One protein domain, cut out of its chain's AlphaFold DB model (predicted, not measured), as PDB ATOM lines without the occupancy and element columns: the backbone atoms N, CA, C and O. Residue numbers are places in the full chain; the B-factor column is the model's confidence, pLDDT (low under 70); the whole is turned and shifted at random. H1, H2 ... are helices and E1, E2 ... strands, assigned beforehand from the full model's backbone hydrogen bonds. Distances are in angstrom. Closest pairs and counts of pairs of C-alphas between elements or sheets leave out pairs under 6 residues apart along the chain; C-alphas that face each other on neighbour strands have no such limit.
ATOM      1  N   LEU A   3     -10.449  11.596-137.557       93.25
ATOM      2  CA  LEU A   3     -10.338  12.808-138.355       93.25
ATOM      3  C   LEU A   3     -10.676  12.474-139.801       93.25
ATOM      4  O   LEU A   3     -10.565  11.321-140.222       93.25
ATOM      5  N   TYR A   4     -11.087  13.495-140.547       94.38
ATOM      6  CA  TYR A   4     -11.604  13.320-141.893       94.38
ATOM      7  C   TYR A   4     -11.076  14.401-142.822       94.38
ATOM      8  O   TYR A   4     -10.973  15.568-142.442       94.38
ATOM      9  N   PHE A   5     -10.812  13.993-144.057       96.38
ATOM     10  CA  PHE A   5     -10.804  14.883-145.204       96.38
ATOM     11  C   PHE A   5     -12.005  14.572-146.086       96.38
ATOM     12  O   PHE A   5     -12.146  13.441-146.554       96.38
ATOM     13  N   TYR A   6     -12.850  15.564-146.334       95.88
ATOM     14  CA  TYR A   6     -13.889  15.477-147.354       95.88
ATOM     15  C   TYR A   6     -13.256  15.616-148.734       95.88
ATOM     16  O   TYR A   6     -12.317  16.388-148.918       95.88
ATOM     17  N   LEU A   7     -13.762  14.871-149.711       96.81
ATOM     18  CA  LEU A   7     -13.271  14.923-151.089       96.81
ATOM     19  C   LEU A   7     -14.282  15.583-152.030       96.81
ATOM     20  O   LEU A   7     -14.270  15.323-153.234       96.81
ATOM     21  N   ASP A   8     -15.165  16.430-151.492       94.81
ATOM     22  CA  ASP A   8     -16.223  17.070-152.270       94.81
ATOM     23  C   ASP A   8     -15.650  17.725-153.523       94.81
ATOM     24  O   ASP A   8     -14.673  18.482-153.491       94.81
ATOM     25  N   THR A   9     -16.263  17.394-154.650       92.62
ATOM     26  CA  THR A   9     -15.841  17.872-155.958       92.62
ATOM     27  C   THR A   9     -17.069  18.242-156.760       92.62
ATOM     28  O   THR A   9     -17.985  17.433-156.933       92.62
ATOM     29  N   TYR A  10     -17.052  19.462-157.283       90.19
ATOM     30  CA  TYR A  10     -18.150  20.023-158.049       90.19
ATOM     31  C   TYR A  10     -17.841  20.064-159.541       90.19
ATOM     32  O   TYR A  10     -16.708  20.296-159.958       90.19
ATOM     33  N   VAL A  11     -18.876  19.893-160.354       88.06
ATOM     34  CA  VAL A  11     -18.875  20.161-161.793       88.06
ATOM     35  C   VAL A  11     -19.966  21.193-162.044       88.06
ATOM     36  O   VAL A  11     -21.156  20.882-162.008       88.06
ATOM     37  N   GLY A  12     -19.565  22.452-162.232       83.75
ATOM     38  CA  GLY A  12     -20.507  23.570-162.141       83.75
ATOM     39  C   GLY A  12     -21.098  23.645-160.732       83.75
ATOM     40  O   GLY A  12     -20.355  23.767-159.764       83.75
ATOM     41  N   GLU A  13     -22.420  23.530-160.620       83.25
ATOM     42  CA  GLU A  13     -23.146  23.544-159.337       83.25
ATOM     43  C   GLU A  13     -23.420  22.134-158.777       83.25
ATOM     44  O   GLU A  13     -23.973  21.991-157.688       83.25
ATOM     45  N   TYR A  14     -23.033  21.076-159.498       85.75
ATOM     46  CA  TYR A  14     -23.351  19.695-159.137       85.75
ATOM     47  C   TYR A  14     -22.212  19.026-158.372       85.75
ATOM     48  O   TYR A  14     -21.101  18.912-158.889       85.75
ATOM     49  N   LEU A  15     -22.502  18.524-157.171       88.94
ATOM     50  CA  LEU A  15     -21.612  17.626-156.435       88.94
ATOM     51  C   LEU A  15     -21.611  16.247-157.113       88.94
ATOM     52  O   LEU A  15     -22.677  15.660-157.294       88.94
ATOM     53  N   ILE A  16     -20.437  15.729-157.488       85.44
ATOM     54  CA  ILE A  16     -20.331  14.455-158.226       85.44
ATOM     55  C   ILE A  16     -20.719  13.260-157.349       85.44
ATOM     56  O   ILE A  16     -21.493  12.405-157.773       85.44
ATOM     57  N   ASN A  17     -20.135  13.177-156.154       84.06
ATOM     58  CA  ASN A  17     -20.390  12.127-155.174       84.06
ATOM     59  C   ASN A  17     -19.780  12.532-153.819       84.06
ATOM     60  O   ASN A  17     -18.960  13.451-153.758       84.06
ATOM     61  N   PHE A  18     -20.156  11.833-152.749       89.19
ATOM     62  CA  PHE A  18     -19.683  12.095-151.394       89.19
ATOM     63  C   PHE A  18     -18.697  11.017-150.927       89.19
ATOM     64  O   PHE A  18     -19.087   9.936-150.475       89.19
ATOM     65  N   TYR A  19     -17.406  11.342-151.019       96.06
ATOM     66  CA  TYR A  19     -16.315  10.530-150.484       96.06
ATOM     67  C   TYR A  19     -15.570  11.283-149.387       96.06
ATOM     68  O   TYR A  19     -15.451  12.509-149.409       96.06
ATOM     69  N   MET A  20     -15.010  10.529-148.446       96.56
ATOM     70  CA  MET A  20     -14.145  11.071-147.405       96.56
ATOM     71  C   MET A  20     -13.001  10.113-147.092       96.56
ATOM     72  O   MET A  20     -13.148   8.896-147.178       96.56
ATOM     73  N   VAL A  21     -11.863  10.657-146.682       97.50
ATOM     74  CA  VAL A  21     -10.755   9.882-146.127       97.50
ATOM     75  C   VAL A  21     -10.779  10.043-144.620       97.50
ATOM     76  O   VAL A  21     -10.535  11.132-144.111       97.50
ATOM     77  N   SER A  22     -11.075   8.958-143.912       96.81
ATOM     78  CA  SER A  22     -10.982   8.896-142.454       96.81
ATOM     79  C   SER A  22      -9.611   8.393-142.022       96.81
ATOM     80  O   SER A  22      -9.027   7.527-142.678       96.81
ATOM     81  N   PHE A  23      -9.088   8.936-140.930       96.19
ATOM     82  CA  PHE A  23      -7.799   8.547-140.375       96.19
ATOM     83  C   PHE A  23      -7.676   8.944-138.902       96.19
ATOM     84  O   PHE A  23      -8.488   9.687-138.352       96.19
ATOM     85  N   LYS A  24      -6.626   8.450-138.246       95.00
ATOM     86  CA  LYS A  24      -6.230   8.839-136.891       95.00
ATOM     87  C   LYS A  24      -4.844   9.461-136.925       95.00
ATOM     88  O   LYS A  24      -3.975   8.970-137.637       95.00
ATOM     89  N   LEU A  25      -4.638  10.486-136.110       92.12
ATOM     90  CA  LEU A  25      -3.315  11.041-135.841       92.12
ATOM     91  C   LEU A  25      -2.797  10.525-134.502       92.12
ATOM     92  O   LEU A  25      -3.546  10.479-133.520       92.12
ATOM     93  N   LEU A  26      -1.527  10.125-134.486       86.88
ATOM     94  CA  LEU A  26      -0.791   9.832-133.255       86.88
ATOM     95  C   LEU A  26      -0.414  11.115-132.508       86.88
ATOM     96  O   LEU A  26      -0.382  11.108-131.279       86.88
ATOM     97  N   ASP A  27      -0.173  12.190-133.256       81.25
ATOM     98  CA  ASP A  27       0.235  13.495-132.754       81.25
ATOM     99  C   ASP A  27      -0.607  14.602-133.405       81.25
ATOM    100  O   ASP A  27      -0.721  14.677-134.631       81.25
ATOM    101  N   LEU A  28      -1.231  15.437-132.573       86.25
ATOM    102  CA  LEU A  28      -2.066  16.552-133.018       86.25
ATOM    103  C   LEU A  28      -1.260  17.836-133.233       86.25
ATOM    104  O   LEU A  28      -1.785  18.752-133.853       86.25
ATOM    105  N   ASP A  29      -0.002  17.896-132.794       88.25
ATOM    106  CA  ASP A  29       0.830  19.101-132.885       88.25
ATOM    107  C   ASP A  29       1.190  19.454-134.342       88.25
ATOM    108  O   ASP A  29       1.584  20.580-134.644       88.25
ATOM    109  N   SER A  30       1.006  18.509-135.271       89.44
ATOM    110  CA  SER A  30       1.204  18.707-136.714       89.44
ATOM    111  C   SER A  30       0.040  19.421-137.420       89.44
ATOM    112  O   SER A  30       0.159  19.764-138.602       89.44
ATOM    113  N   VAL A  31      -1.085  19.654-136.730       92.81
ATOM    114  CA  VAL A  31      -2.310  20.213-137.320       92.81
ATOM    115  C   VAL A  31      -2.967  21.262-136.431       92.81
ATOM    116  O   VAL A  31      -2.948  21.189-135.206       92.81
ATOM    117  N   GLU A  32      -3.649  22.209-137.062       93.19
ATOM    118  CA  GLU A  32      -4.625  23.055-136.384       93.19
ATOM    119  C   GLU A  32      -6.015  22.450-136.561       93.19
ATOM    120  O   GLU A  32      -6.406  22.051-137.663       93.19
ATOM    121  N   ILE A  33      -6.767  22.379-135.464       91.50
ATOM    122  CA  ILE A  33      -8.127  21.843-135.447       91.50
ATOM    123  C   ILE A  33      -9.085  22.948-135.035       91.50
ATOM    124  O   ILE A  33      -8.856  23.654-134.053       91.50
ATOM    125  N   THR A  34     -10.194  23.044-135.756       91.56
ATOM    126  CA  THR A  34     -11.309  23.922-135.422       91.56
ATOM    127  C   THR A  34     -12.571  23.105-135.159       91.56
ATOM    128  O   THR A  34     -12.774  22.042-135.752       91.56
ATOM    129  N   ASP A  35     -13.416  23.594-134.255       86.62
ATOM    130  CA  ASP A  35     -14.743  23.034-134.018       86.62
ATOM    131  C   ASP A  35     -15.741  23.690-134.975       86.62
ATOM    132  O   ASP A  35     -15.987  24.896-134.925       86.62
ATOM    133  N   PHE A  36     -16.351  22.881-135.837       79.75
ATOM    134  CA  PHE A  36     -17.354  23.310-136.800       79.75
ATOM    135  C   PHE A  36     -18.643  22.513-136.580       79.75
ATOM    136  O   PHE A  36     -18.679  21.306-136.800       79.75
ATOM    137  N   TYR A  37     -19.691  23.174-136.075       74.06
ATOM    138  CA  TYR A  37     -20.988  22.555-135.736       74.06
ATOM    139  C   TYR A  37     -20.895  21.265-134.891       74.06
ATOM    140  O   TYR A  37     -21.687  20.340-135.051       74.06
ATOM    141  N   GLY A  38     -19.935  21.203-133.961       76.38
ATOM    142  CA  GLY A  38     -19.725  20.039-133.088       76.38
ATOM    143  C   GLY A  38     -18.843  18.939-133.688       76.38
ATOM    144  O   GLY A  38     -18.634  17.913-133.042       76.38
ATOM    145  N   SER A  39     -18.300  19.145-134.890       81.56
ATOM    146  CA  SER A  39     -17.295  18.284-135.514       81.56
ATOM    147  C   SER A  39     -15.915  18.937-135.479       81.56
ATOM    148  O   SER A  39     -15.769  20.121-135.773       81.56
ATOM    149  N   LYS A  40     -14.889  18.147-135.158       87.44
ATOM    150  CA  LYS A  40     -13.491  18.589-135.179       87.44
ATOM    151  C   LYS A  40     -12.918  18.417-136.575       87.44
ATOM    152  O   LYS A  40     -12.778  17.288-137.041       87.44
ATOM    153  N   LEU A  41     -12.577  19.526-137.220       90.88
ATOM    154  CA  LEU A  41     -12.035  19.553-138.574       90.88
ATOM    155  C   LEU A  41     -10.614  20.100-138.569       90.88
ATOM    156  O   LEU A  41     -10.301  21.026-137.822       90.88
ATOM    157  N   ILE A  42      -9.763  19.552-139.434       93.31
ATOM    158  CA  ILE A  42      -8.429  20.104-139.671       93.31
ATOM    159  C   ILE A  42      -8.597  21.413-140.441       93.31
ATOM    160  O   ILE A  42      -9.111  21.412-141.561       93.31
ATOM    161  N   SER A  43      -8.188  22.528-139.845       92.06
ATOM    162  CA  SER A  43      -8.177  23.834-140.508       92.06
ATOM    163  C   SER A  43      -6.878  24.083-141.260       92.06
ATOM    164  O   SER A  43      -6.894  24.748-142.293       92.06
ATOM    165  N   ASN A  44      -5.765  23.552-140.752       92.12
ATOM    166  CA  ASN A  44      -4.450  23.726-141.349       92.12
ATOM    167  C   ASN A  44      -3.515  22.560-140.996       92.12
ATOM    168  O   ASN A  44      -3.645  21.957-139.931       92.12
ATOM    169  N   ILE A  45      -2.554  22.270-141.874       92.88
ATOM    170  CA  ILE A  45      -1.467  21.317-141.616       92.88
ATOM    171  C   ILE A  45      -0.174  22.120-141.529       92.88
ATOM    172  O   ILE A  45       0.214  22.769-142.500       92.88
ATOM    173  N   LEU A  46       0.469  22.089-140.365       92.69
ATOM    174  CA  LEU A  46       1.639  22.915-140.060       92.69
ATOM    175  C   LEU A  46       2.926  22.323-140.644       92.69
ATOM    176  O   LEU A  46       3.783  23.055-141.134       92.69
ATOM    177  N   ASP A  47       3.034  20.995-140.620       90.88
ATOM    178  CA  ASP A  47       4.150  20.232-141.172       90.88
ATOM    179  C   ASP A  47       3.613  18.954-141.826       90.88
ATOM    180  O   ASP A  47       3.074  18.069-141.157       90.88
ATOM    181  N   TRP A  48       3.755  18.865-143.150       91.94
ATOM    182  CA  TRP A  48       3.261  17.733-143.930       91.94
ATOM    183  C   TRP A  48       4.028  16.435-143.679       91.94
ATOM    184  O   TRP A  48       3.425  15.361-143.682       91.94
ATOM    185  N   ASP A  49       5.339  16.500-143.467       91.31
ATOM    186  CA  ASP A  49       6.154  15.296-143.310       91.31
ATOM    187  C   ASP A  49       5.864  14.651-141.951       91.31
ATOM    188  O   ASP A  49       5.602  13.446-141.859       91.31
ATOM    189  N   THR A  50       5.783  15.472-140.902       91.56
ATOM    190  CA  THR A  50       5.362  15.029-139.567       91.56
ATOM    191  C   THR A  50       3.908  14.549-139.577       91.56
ATOM    192  O   THR A  50       3.607  13.470-139.062       91.56
ATOM    193  N   PHE A  51       3.001  15.286-140.231       94.00
ATOM    194  CA  PHE A  51       1.611  14.863-140.391       94.00
ATOM    195  C   PHE A  51       1.528  13.488-141.059       94.00
ATOM    196  O   PHE A  51       1.011  12.553-140.452       94.00
ATOM    197  N   SER A  52       2.082  13.345-142.268       92.56
ATOM    198  CA  SER A  52       1.948  12.152-143.114       92.56
ATOM    199  C   SER A  52       2.486  10.881-142.454       92.56
ATOM    200  O   SER A  52       1.910   9.809-142.639       92.56
ATOM    201  N   THR A  53       3.537  10.999-141.639       92.19
ATOM    202  CA  THR A  53       4.126   9.882-140.885       92.19
ATOM    203  C   THR A  53       3.379   9.557-139.590       92.19
ATOM    204  O   THR A  53       3.438   8.421-139.119       92.19
ATOM    205  N   SER A  54       2.637  10.518-139.031       92.56
ATOM    206  CA  SER A  54       1.803  10.332-137.835       92.56
ATOM    207  C   SER A  54       0.402   9.776-138.133       92.56
ATOM    208  O   SER A  54      -0.307   9.362-137.207       92.56
ATOM    209  N   VAL A  55      -0.007   9.758-139.410       94.88
ATOM    210  CA  VAL A  55      -1.311   9.240-139.837       94.88
ATOM    211  C   VAL A  55      -1.348   7.712-139.767       94.88
ATOM    212  O   VAL A  55      -0.503   7.016-140.323       94.88
ATOM    213  N   GLY A  56      -2.395   7.168-139.152       94.75
ATOM    214  CA  GLY A  56      -2.696   5.740-139.150       94.75
ATOM    215  C   GLY A  56      -4.185   5.452-139.320       94.75
ATOM    216  O   GLY A  56      -5.021   6.347-139.247       94.75
ATOM    217  N   ASN A  57      -4.526   4.173-139.511       96.00
ATOM    218  CA  ASN A  57      -5.910   3.704-139.689       96.00
ATOM    219  C   ASN A  57      -6.666   4.478-140.782       96.00
ATOM    220  O   ASN A  57      -7.731   5.028-140.526       96.00
ATOM    221  N   ILE A  58      -6.078   4.529-141.977       97.75
ATOM    222  CA  ILE A  58      -6.587   5.317-143.099       97.75
ATOM    223  C   ILE A  58      -7.610   4.493-143.879       97.75
ATOM    224  O   ILE A  58      -7.294   3.394-144.349       97.75
ATOM    225  N   TYR A  59      -8.812   5.035-144.052       98.00
ATOM    226  CA  TYR A  59      -9.873   4.426-144.850       98.00
ATOM    227  C   TYR A  59     -10.502   5.453-145.781       98.00
ATOM    228  O   TYR A  59     -10.881   6.539-145.342       98.00
ATOM    229  N   LEU A  60     -10.668   5.074-147.045       98.12
ATOM    230  CA  LEU A  60     -11.562   5.764-147.963       98.12
ATOM    231  C   LEU A  60     -12.986   5.278-147.698       98.12
ATOM    232  O   LEU A  60     -13.234   4.068-147.665       98.12
ATOM    233  N   LEU A  61     -13.893   6.225-147.498       97.31
ATOM    234  CA  LEU A  61     -15.301   5.983-147.232       97.31
ATOM    235  C   LEU A  61     -16.151   6.550-148.372       97.31
ATOM    236  O   LEU A  61     -15.867   7.635-148.883       97.31
ATOM    237  N   GLU A  62     -17.222   5.843-148.709       95.19
ATOM    238  CA  GLU A  62     -18.277   6.280-149.625       95.19
ATOM    239  C   GLU A  62     -19.592   6.330-148.842       95.19
ATOM    240  O   GLU A  62     -19.957   5.351-148.199       95.19
ATOM    241  N   TYR A  63     -20.266   7.485-148.802       91.19
ATOM    242  CA  TYR A  63     -21.462   7.696-147.961       91.19
ATOM    243  C   TYR A  63     -21.297   7.315-146.471       91.19
ATOM    244  O   TYR A  63     -22.276   7.085-145.766       91.19
ATOM    245  N   GLY A  64     -20.055   7.303-145.972       90.75
ATOM    246  CA  GLY A  64     -19.710   6.921-144.598       90.75
ATOM    247  C   GLY A  64     -19.319   5.449-144.417       90.75
ATOM    248  O   GLY A  64     -18.767   5.107-143.372       90.75
ATOM    249  N   ASP A  65     -19.514   4.603-145.430       94.62
ATOM    250  CA  ASP A  65     -19.122   3.195-145.395       94.62
ATOM    251  C   ASP A  65     -17.678   3.004-145.894       94.62
ATOM    252  O   ASP A  65     -17.322   3.519-146.958       94.62
ATOM    253  N   PRO A  66     -16.811   2.263-145.174       95.75
ATOM    254  CA  PRO A  66     -15.450   1.998-145.629       95.75
ATOM    255  C   PRO A  66     -15.418   1.119-146.876       95.75
ATOM    256  O   PRO A  66     -15.832  -0.039-146.836       95.75
ATOM    257  N   ILE A  67     -14.836   1.641-147.956       96.94
ATOM    258  CA  ILE A  67     -14.682   0.908-149.219       96.94
ATOM    259  C   ILE A  67     -13.254   0.398-149.438       96.94
ATOM    260  O   ILE A  67     -13.060  -0.626-150.089       96.94
ATOM    261  N   GLN A  68     -12.242   1.063-148.864       97.81
ATOM    262  CA  GLN A  68     -10.843   0.652-149.002       97.81
ATOM    263  C   GLN A  68      -9.973   1.148-147.839       97.81
ATOM    264  O   GLN A  68     -10.168   2.248-147.324       97.81
ATOM    265  N   ARG A  69      -8.984   0.340-147.436       97.69
ATOM    266  CA  ARG A  69      -7.974   0.687-146.423       97.69
ATOM    267  C   ARG A  69      -6.644   1.048-147.082       97.69
ATOM    268  O   ARG A  69      -6.236   0.381-148.029       97.69
ATOM    269  N   PHE A  70      -5.944   2.026-146.512       98.00
ATOM    270  CA  PHE A  70      -4.642   2.499-146.981       98.00
ATOM    271  C   PHE A  70      -3.605   2.542-145.855       98.00
ATOM    272  O   PHE A  70      -3.934   2.543-144.666       98.00
ATOM    273  N   TYR A  71      -2.335   2.598-146.259       96.06
ATOM    274  CA  TYR A  71      -1.188   2.823-145.372       96.06
ATOM    275  C   TYR A  71      -0.530   4.188-145.599       96.06
ATOM    276  O   TYR A  71       0.342   4.579-144.832       96.06
ATOM    277  N   ASN A  72      -0.953   4.912-146.638       96.12
ATOM    278  CA  ASN A  72      -0.444   6.223-147.005       96.12
ATOM    279  C   ASN A  72      -1.621   7.181-147.258       96.12
ATOM    280  O   ASN A  72      -2.564   6.840-147.973       96.12
ATOM    281  N   ILE A  73      -1.575   8.368-146.645       96.56
ATOM    282  CA  ILE A  73      -2.678   9.337-146.703       96.56
ATOM    283  C   ILE A  73      -2.787  10.020-148.070       96.56
ATOM    284  O   ILE A  73      -3.891  10.239-148.556       96.56
ATOM    285  N   GLU A  74      -1.653  10.302-148.715       97.12
ATOM    286  CA  GLU A  74      -1.606  10.874-150.064       97.12
ATOM    287  C   GLU A  74      -2.202   9.898-151.081       97.12
ATOM    288  O   GLU A  74      -3.001  10.305-151.922       97.12
ATOM    289  N   GLU A  75      -1.889   8.606-150.958       97.44
ATOM    290  CA  GLU A  75      -2.474   7.556-151.795       97.44
ATOM    291  C   GLU A  75      -3.991   7.455-151.600       97.44
ATOM    292  O   GLU A  75      -4.723   7.437-152.585       97.44
ATOM    293  N   ALA A  76      -4.477   7.470-150.355       97.88
ATOM    294  CA  ALA A  76      -5.912   7.422-150.068       97.88
ATOM    295  C   ALA A  76      -6.672   8.612-150.679       97.88
ATOM    296  O   ALA A  76      -7.719   8.430-151.303       97.88
ATOM    297  N   ILE A  77      -6.124   9.824-150.527       97.56
ATOM    298  CA  ILE A  77      -6.681  11.052-151.109       97.56
ATOM    299  C   ILE A  77      -6.686  10.953-152.635       97.56
ATOM    300  O   ILE A  77      -7.713  11.207-153.265       97.56
ATOM    301  N   LYS A  78      -5.558  10.544-153.230       97.62
ATOM    302  CA  LYS A  78      -5.427  10.386-154.678       97.62
ATOM    303  C   LYS A  78      -6.432   9.369-155.221       97.62
ATOM    304  O   LYS A  78      -7.130   9.658-156.182       97.62
ATOM    305  N   THR A  79      -6.553   8.196-154.601       97.88
ATOM    306  CA  THR A  79      -7.513   7.175-155.039       97.88
ATOM    307  C   THR A  79      -8.950   7.683-154.965       97.88
ATOM    308  O   THR A  79      -9.712   7.469-155.905       97.88
ATOM    309  N   GLY A  80      -9.319   8.392-153.894       97.06
ATOM    310  CA  GLY A  80     -10.653   8.977-153.774       97.06
ATOM    311  C   GLY A  80     -10.957   9.996-154.877       97.06
ATOM    312  O   GLY A  80     -11.994   9.897-155.531       97.06
ATOM    313  N   TYR A  81     -10.038  10.928-155.151       96.00
ATOM    314  CA  TYR A  81     -10.213  11.885-156.247       96.00
ATOM    315  C   TYR A  81     -10.191  11.233-157.628       96.00
ATOM    316  O   TYR A  81     -10.985  11.621-158.478       96.00
ATOM    317  N   ASP A  82      -9.346  10.227-157.863       95.06
ATOM    318  CA  ASP A  82      -9.319   9.506-159.137       95.06
ATOM    319  C   ASP A  82     -10.682   8.853-159.426       95.06
ATOM    320  O   ASP A  82     -11.203   8.995-160.531       95.06
ATOM    321  N   ILE A  83     -11.313   8.220-158.426       94.69
ATOM    322  CA  ILE A  83     -12.678   7.678-158.547       94.69
ATOM    323  C   ILE A  83     -13.663   8.792-158.919       94.69
ATOM    324  O   ILE A  83     -14.418   8.662-159.885       94.69
ATOM    325  N   ILE A  84     -13.635   9.907-158.186       93.06
ATOM    326  CA  ILE A  84     -14.527  11.046-158.425       93.06
ATOM    327  C   ILE A  84     -14.346  11.611-159.837       93.06
ATOM    328  O   ILE A  84     -15.328  11.896-160.521       93.06
ATOM    329  N   PHE A  85     -13.109  11.778-160.295       91.06
ATOM    330  CA  PHE A  85     -12.817  12.342-161.609       91.06
ATOM    331  C   PHE A  85     -13.195  11.393-162.745       91.06
ATOM    332  O   PHE A  85     -13.658  11.862-163.785       91.06
ATOM    333  N   GLU A  86     -13.076  10.079-162.558       90.50
ATOM    334  CA  GLU A  86     -13.614   9.110-163.516       90.50
ATOM    335  C   GLU A  86     -15.148   9.198-163.605       90.50
ATOM    336  O   GLU A  86     -15.700   9.241-164.708       90.50
ATOM    337  N   ILE A  87     -15.850   9.347-162.475       88.81
ATOM    338  CA  ILE A  87     -17.303   9.599-162.472       88.81
ATOM    339  C   ILE A  87     -17.619  10.936-163.175       88.81
ATOM    340  O   ILE A  87     -18.549  11.015-163.985       88.81
ATOM    341  N   ALA A  88     -16.821  11.981-162.941       86.12
ATOM    342  CA  ALA A  88     -16.982  13.294-163.573       86.12
ATOM    343  C   ALA A  88     -16.895  13.228-165.107       86.12
ATOM    344  O   ALA A  88     -17.722  13.813-165.810       86.12
ATOM    345  N   LYS A  89     -15.927  12.468-165.641       83.19
ATOM    346  CA  LYS A  89     -15.757  12.275-167.093       83.19
ATOM    347  C   LYS A  89     -16.999  11.671-167.745       83.19
ATOM    348  O   LYS A  89     -17.321  12.007-168.880       83.19
ATOM    349  N   SER A  90     -17.699  10.793-167.030       74.62
ATOM    350  CA  SER A  90     -18.917  10.152-167.532       74.62
ATOM    351  C   SER A  90     -20.146  11.071-167.538       74.62
ATOM    352  O   SER A  90     -21.107  10.792-168.253       74.62
ATOM    353  N   SER A  91     -20.125  12.166-166.767       67.94
ATOM    354  CA  SER A  91     -21.302  13.003-166.509       67.94
ATOM    355  C   SER A  91     -21.341  14.297-167.327       67.94
ATOM    356  O   SER A  91     -22.432  14.707-167.717       67.94
ATOM    357  N   THR A  92     -20.204  14.923-167.666       60.34
ATOM    358  CA  THR A  92     -20.193  16.093-168.570       60.34
ATOM    359  C   THR A  92     -18.889  16.229-169.367       60.34
ATOM    360  O   THR A  92     -17.800  16.135-168.817       60.34
ATOM    361  N   ASN A  93     -18.990  16.537-170.667       60.22
ATOM    362  CA  ASN A  93     -17.826  16.772-171.542       60.22
ATOM    363  C   ASN A  93     -17.309  18.226-171.534       60.22
ATOM    364  O   ASN A  93     -16.388  18.543-172.283       60.22
ATOM    365  N   VAL A  94     -17.917  19.134-170.759       66.12
ATOM    366  CA  VAL A  94     -17.699  20.587-170.928       66.12
ATOM    367  C   VAL A  94     -17.055  21.248-169.710       66.12
ATOM    368  O   VAL A  94     -16.253  22.164-169.876       66.12
ATOM    369  N   LEU A  95     -17.374  20.803-168.492       74.81
ATOM    370  CA  LEU A  95     -16.907  21.450-167.266       74.81
ATOM    371  C   LEU A  95     -15.856  20.590-166.564       74.81
ATOM    372  O   LEU A  95     -16.046  19.394-166.361       74.81
ATOM    373  N   LYS A  96     -14.739  21.217-166.179       83.25
ATOM    374  CA  LYS A  96     -13.697  20.558-165.384       83.25
ATOM    375  C   LYS A  96     -14.192  20.353-163.940       83.25
ATOM    376  O   LYS A  96     -14.763  21.294-163.382       83.25
ATOM    377  N   PRO A  97     -13.940  19.187-163.319       88.81
ATOM    378  CA  PRO A  97     -14.221  18.977-161.902       88.81
ATOM    379  C   PRO A  97     -13.364  19.899-161.022       88.81
ATOM    380  O   PRO A  97     -12.198  20.155-161.326       88.81
ATOM    381  N   ARG A  98     -13.943  20.393-159.925       89.06
ATOM    382  CA  ARG A  98     -13.319  21.314-158.969       89.06
ATOM    383  C   ARG A  98     -13.379  20.750-157.554       89.06
ATOM    384  O   ARG A  98     -14.455  20.763-156.955       89.06
ATOM    385  N   PRO A  99     -12.244  20.268-157.021       92.62
ATOM    386  CA  PRO A  99     -12.130  19.929-155.611       92.62
ATOM    387  C   PRO A  99     -12.393  21.152-154.737       92.62
ATOM    388  O   PRO A  99     -11.872  22.237-155.008       92.62
ATOM    389  N   VAL A 100     -13.170  20.971-153.675       91.94
ATOM    390  CA  VAL A 100     -13.293  21.975-152.619       91.94
ATOM    391  C   VAL A 100     -11.988  22.024-151.820       91.94
ATOM    392  O   VAL A 100     -11.322  21.007-151.622       91.94
ATOM    393  N   VAL A 101     -11.609  23.224-151.380       91.12
ATOM    394  CA  VAL A 101     -10.398  23.473-150.590       91.12
ATOM    395  C   VAL A 101     -10.730  24.304-149.357       91.12
ATOM    396  O   VAL A 101     -11.627  25.145-149.399       91.12
ATOM    397  N   GLY A 102      -9.990  24.091-148.270       90.12
ATOM    398  CA  GLY A 102     -10.181  24.800-147.004       90.12
ATOM    399  C   GLY A 102     -10.317  23.850-145.817       90.12
ATOM    400  O   GLY A 102      -9.763  22.752-145.820       90.12
ATOM    401  N   VAL A 103     -11.053  24.285-144.794       92.31
ATOM    402  CA  VAL A 103     -11.235  23.543-143.536       92.31
ATOM    403  C   VAL A 103     -11.933  22.207-143.783       92.31
ATOM    404  O   VAL A 103     -13.011  22.172-144.366       92.31
ATOM    405  N   GLY A 104     -11.342  21.115-143.298       93.62
ATOM    406  CA  GLY A 104     -11.876  19.760-143.461       93.62
ATOM    407  C   GLY A 104     -11.594  19.126-144.826       93.62
ATOM    408  O   GLY A 104     -12.008  17.992-145.050       93.62
ATOM    409  N   TYR A 105     -10.869  19.804-145.716       95.44
ATOM    410  CA  TYR A 105     -10.492  19.300-147.039       95.44
ATOM    411  C   TYR A 105      -8.975  19.066-147.122       95.44
ATOM    412  O   TYR A 105      -8.217  19.653-146.341       95.44
ATOM    413  N   PRO A 106      -8.494  18.221-148.052       95.56
ATOM    414  CA  PRO A 106      -7.067  18.042-148.285       95.56
ATOM    415  C   PRO A 106      -6.354  19.372-148.569       95.56
ATOM    416  O   PRO A 106      -6.924  20.266-149.204       95.56
ATOM    417  N   PRO A 107      -5.088  19.521-148.146       93.25
ATOM    418  CA  PRO A 107      -4.379  20.782-148.285       93.25
ATOM    419  C   PRO A 107      -4.122  21.122-149.760       93.25
ATOM    420  O   PRO A 107      -3.725  20.273-150.561       93.25
ATOM    421  N   LEU A 108      -4.277  22.400-150.117       91.31
ATOM    422  CA  LEU A 108      -4.181  22.866-151.506       91.31
ATOM    423  C   LEU A 108      -2.844  22.508-152.176       91.31
ATOM    424  O   LEU A 108      -2.826  22.187-153.363       91.31
ATOM    425  N   PHE A 109      -1.723  22.557-151.447       90.94
ATOM    426  CA  PHE A 109      -0.416  22.221-152.025       90.94
ATOM    427  C   PHE A 109      -0.358  20.757-152.496       90.94
ATOM    428  O   PHE A 109       0.237  20.476-153.534       90.94
ATOM    429  N   LEU A 110      -1.016  19.842-151.775       93.62
ATOM    430  CA  LEU A 110      -1.092  18.431-152.136       93.62
ATOM    431  C   LEU A 110      -1.946  18.247-153.386       93.62
ATOM    432  O   LEU A 110      -1.545  17.551-154.312       93.62
ATOM    433  N   LEU A 111      -3.096  18.923-153.446       92.88
ATOM    434  CA  LEU A 111      -3.969  18.869-154.617       92.88
ATOM    435  C   LEU A 111      -3.275  19.415-155.867       92.88
ATOM    436  O   LEU A 111      -3.363  18.801-156.924       92.88
ATOM    437  N   LYS A 112      -2.522  20.516-155.745       91.38
ATOM    438  CA  LYS A 112      -1.708  21.064-156.841       91.38
ATOM    439  C   LYS A 112      -0.580  20.124-157.272       91.38
ATOM    440  O   LYS A 112      -0.266  20.071-158.455       91.38
ATOM    441  N   LYS A 113       0.022  19.387-156.331       92.88
ATOM    442  CA  LYS A 113       1.035  18.360-156.620       92.88
ATOM    443  C   LYS A 113       0.433  17.180-157.391       92.88
ATOM    444  O   LYS A 113       1.052  16.705-158.337       92.88
ATOM    445  N   LEU A 114      -0.745  16.704-156.983       93.31
ATOM    446  CA  LEU A 114      -1.400  15.526-157.568       93.31
ATOM    447  C   LEU A 114      -2.118  15.830-158.891       93.31
ATOM    448  O   LEU A 114      -2.107  14.996-159.795       93.31
ATOM    449  N   TYR A 115      -2.729  17.012-159.005       91.69
ATOM    450  CA  TYR A 115      -3.620  17.391-160.104       91.69
ATOM    451  C   TYR A 115      -3.351  18.820-160.606       91.69
ATOM    452  O   TYR A 115      -4.245  19.669-160.548       91.69
ATOM    453  N   PRO A 116      -2.138  19.124-161.101       87.38
ATOM    454  CA  PRO A 116      -1.753  20.485-161.484       87.38
ATOM    455  C   PRO A 116      -2.713  21.124-162.505       87.38
ATOM    456  O   PRO A 116      -3.117  22.275-162.330       87.38
ATOM    457  N   ASP A 117      -3.170  20.350-163.493       85.12
ATOM    458  CA  ASP A 117      -4.039  20.788-164.599       85.12
ATOM    459  C   ASP A 117      -5.423  21.314-164.153       85.12
ATOM    460  O   ASP A 117      -6.128  21.997-164.912       85.12
ATOM    461  N   LEU A 118      -5.848  20.976-162.927       83.44
ATOM    462  CA  LEU A 118      -7.116  21.426-162.338       83.44
ATOM    463  C   LEU A 118      -7.015  22.795-161.656       83.44
ATOM    464  O   LEU A 118      -8.046  23.365-161.301       83.44
ATOM    465  N   PHE A 119      -5.802  23.320-161.471       78.69
ATOM    466  CA  PHE A 119      -5.548  24.582-160.772       78.69
ATOM    467  C   PHE A 119      -4.802  25.610-161.636       78.69
ATOM    468  O   PHE A 119      -4.441  26.674-161.134       78.69
ATOM    469  N   GLU A 120      -4.573  25.327-162.922       70.81
ATOM    470  CA  GLU A 120      -3.861  26.225-163.849       70.81
ATOM    471  C   GLU A 120      -4.506  27.608-163.973       70.81
ATOM    472  O   GLU A 120      -3.820  28.612-164.129       70.81
ATOM    473  N   ASP A 121      -5.828  27.684-163.889       66.31
ATOM    474  CA  ASP A 121      -6.591  28.928-163.963       66.31
ATOM    475  C   ASP A 121      -6.667  29.680-162.626       66.31
ATOM    476  O   ASP A 121      -7.040  30.849-162.609       66.31
ATOM    477  N   MET A 122      -6.243  29.055-161.521       60.19
ATOM    478  CA  MET A 122      -5.994  29.749-160.250       60.19
ATOM    479  C   MET A 122      -4.622  30.440-160.218       60.19
ATOM    480  O   MET A 122      -4.273  31.082-159.223       60.19
ATOM    481  N   LEU A 123      -3.822  30.317-161.283       57.44
ATOM    482  CA  LEU A 123      -2.669  31.182-161.493       57.44
ATOM    483  C   LEU A 123      -3.196  32.575-161.838       57.44
ATOM    484  O   LEU A 123      -3.541  32.865-162.985       57.44
ATOM    485  N   PHE A 124      -3.273  33.430-160.820       53.56
ATOM    486  CA  PHE A 124      -3.522  34.858-160.971       53.56
ATOM    487  C   PHE A 124      -2.573  35.427-162.036       53.56
ATOM    488  O   PHE A 124      -1.371  35.560-161.812       53.56
ATOM    489  N   ARG A 125      -3.105  35.722-163.230       53.62
ATOM    490  CA  ARG A 125      -2.343  36.383-164.308       53.62
ATOM    491  C   ARG A 125      -2.128  37.873-164.034       53.62
ATOM    492  O   ARG A 125      -1.278  38.481-164.673       53.62
ATOM    493  N   GLN A 126      -2.904  38.430-163.110       54.47
ATOM    494  CA  GLN A 126      -2.849  39.804-162.621       54.47
ATOM    495  C   GLN A 126      -2.617  39.769-161.113       54.47
ATOM    496  O   GLN A 126      -3.048  38.821-160.454       54.47
ATOM    497  N   GLY A 127      -1.917  40.764-160.571       65.06
ATOM    498  CA  GLY A 127      -1.710  40.854-159.125       65.06
ATOM    499  C   GLY A 127      -3.051  40.879-158.385       65.06
ATOM    500  O   GLY A 127      -4.039  41.380-158.918       65.06
ATOM    501  N   LEU A 128      -3.099  40.347-157.158       63.25
ATOM    502  CA  LEU A 128      -4.309  40.387-156.322       63.25
ATOM    503  C   LEU A 128      -4.871  41.816-156.221       63.25
ATOM    504  O   LEU A 128      -6.080  42.001-156.298       63.25
ATOM    505  N   ASP A 129      -3.983  42.807-156.133       70.12
ATOM    506  CA  ASP A 129      -4.328  44.228-156.086       70.12
ATOM    507  C   ASP A 129      -5.086  44.683-157.345       70.12
ATOM    508  O   ASP A 129      -6.154  45.276-157.235       70.12
ATOM    509  N   GLU A 130      -4.614  44.318-158.542       73.56
ATOM    510  CA  GLU A 130      -5.279  44.662-159.811       73.56
ATOM    511  C   GLU A 130      -6.663  44.007-159.937       73.56
ATOM    512  O   GLU A 130      -7.586  44.593-160.504       73.56
ATOM    513  N   PHE A 131      -6.818  42.791-159.407       68.56
ATOM    514  CA  PHE A 131      -8.099  42.088-159.392       68.56
ATOM    515  C   PHE A 131      -9.094  42.720-158.407       68.56
ATOM    516  O   PHE A 131     -10.269  42.891-158.731       68.56
ATOM    517  N   LEU A 132      -8.630  43.089-157.210       74.25
ATOM    518  CA  LEU A 132      -9.461  43.744-156.198       74.25
ATOM    519  C   LEU A 132      -9.883  45.150-156.636       74.25
ATOM    520  O   LEU A 132     -11.042  45.515-156.438       74.25
ATOM    521  N   ASP A 133      -8.992  45.897-157.290       75.44
ATOM    522  CA  ASP A 133      -9.305  47.208-157.864       75.44
ATOM    523  C   ASP A 133     -10.413  47.113-158.922       75.44
ATOM    524  O   ASP A 133     -11.320  47.943-158.950       75.44
ATOM    525  N   GLN A 134     -10.418  46.068-159.752       71.56
ATOM    526  CA  GLN A 134     -11.510  45.865-160.708       71.56
ATOM    527  C   GLN A 134     -12.850  45.648-159.997       71.56
ATOM    528  O   GLN A 134     -13.841  46.251-160.382       71.56
ATOM    529  N   ILE A 135     -12.907  44.848-158.931       67.88
ATOM    530  CA  ILE A 135     -14.172  44.566-158.230       67.88
ATOM    531  C   ILE A 135     -14.695  45.784-157.458       67.88
ATOM    532  O   ILE A 135     -15.902  46.003-157.412       67.88
ATOM    533  N   LEU A 136     -13.812  46.562-156.829       67.75
ATOM    534  CA  LEU A 136     -14.198  47.681-155.960       67.75
ATOM    535  C   LEU A 136     -14.583  48.954-156.723       67.75
ATOM    536  O   LEU A 136     -15.280  49.803-156.165       67.75
ATOM    537  N   PHE A 137     -14.123  49.096-157.967       56.25
ATOM    538  CA  PHE A 137     -14.342  50.289-158.786       56.25
ATOM    539  C   PHE A 137     -15.192  50.037-160.048       56.25
ATOM    540  O   PHE A 137     -15.215  50.898-160.931       56.25
ATOM    541  N   THR A 138     -15.917  48.908-160.120       49.84
ATOM    542  CA  THR A 138     -17.056  48.729-161.052       49.84
ATOM    543  C   THR A 138     -18.378  49.024-160.350       49.84
ATOM    544  O   THR A 138     -19.272  49.605-161.007       49.84
TER     545      THR A 138
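What this domain is: This is residues 3 to 138 of the 138 residues of an uncharacterized protein of Hydrogenobaculum sp (UniProt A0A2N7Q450). A strongly twisted wall of four strands, E1 E3 E6 E7, is covered on one face by the long helix H2, with the small hairpin E4-E5 next to its E1 edge. H3 sits near H2, and a tail, residues 121 to 138 with H4, sticks out from this body. The printed part has 136 residues, with four named helices and seven named strands in the order E1 E2 E3 E4 E5 H1 E6 E7 H2 H3 H4, in the class mixed, helices and strands; the four-stranded sheet is antiparallel. The whole is compact, with a radius of gyration of the C-alphas of 16.5 A and spans of 50 by 38 by 29 A.

How they stand to each other: E1, residues 3 to 6, runs on into E2, residues 9 to 11, at 10 degrees; E2 pairs with no named strand. E3, residues 19 to 25, is antiparallel to E1, with N 5 and O 21 at 2.9 A. E4, residues 31 to 36, and E5, residues 39 to 45, form a hairpin, with N 34 and O 41 at 2.9 A; the closest C-alphas of E1 and E5 are those of Leu 3 and Leu 41, 7.0 A apart. H1, residues 48 to 54, only grazes the sheet, with its residues 51 to 54. E6, residues 55 to 62, is antiparallel to E3, with N 22 and O 59 at 2.8 A, and forms a hairpin with E7, residues 65 to 70, with N 62 and O 65 at 2.9 A. H2, residues 73 to 91, is on one face of the sheet, two layers in all, a helix over a sheet; its height over the sheet is 9.8 A. It lies over E3 and E6 and runs along the strands, at 6 degrees to E6 on the local plane; its closest C-alpha pair with E6 is Ala 76 and Leu 60, 6.3 A. H3, residues 108 to 114, is close to H2 but not clearly touching, about perpendicular at 75 degrees, with the C-alphas of Lys 78 and Leu 114 closest at 7.1 A. H4, residues 128 to 136, is apart from H2 and H3. In H1, H2, H3 and H4 every O i to N i+4 pair is within hydrogen-bond range.

Where its parts are: E1 begins at C-alpha 3, (-10.338, 12.808, -138.355). E3 is 19.6 A long, E5 17.2 A and E6 19.8 A. H2 is 27.4 A long, from C-alpha 73 at (-2.678, 9.337, -146.703). H4 ends at C-alpha 136, (-14.198, 47.681, -155.960).

The domain as a whole: The two C-alphas farthest apart, those of Arg 69 and Phe 137, are 51.5 A apart. The printed part has no cut. The links H2 to H3 and H3 to H4 are long. The pLDDT is under 70 at residues 91 to 94, 121 to 128, 131 and 135 to 138.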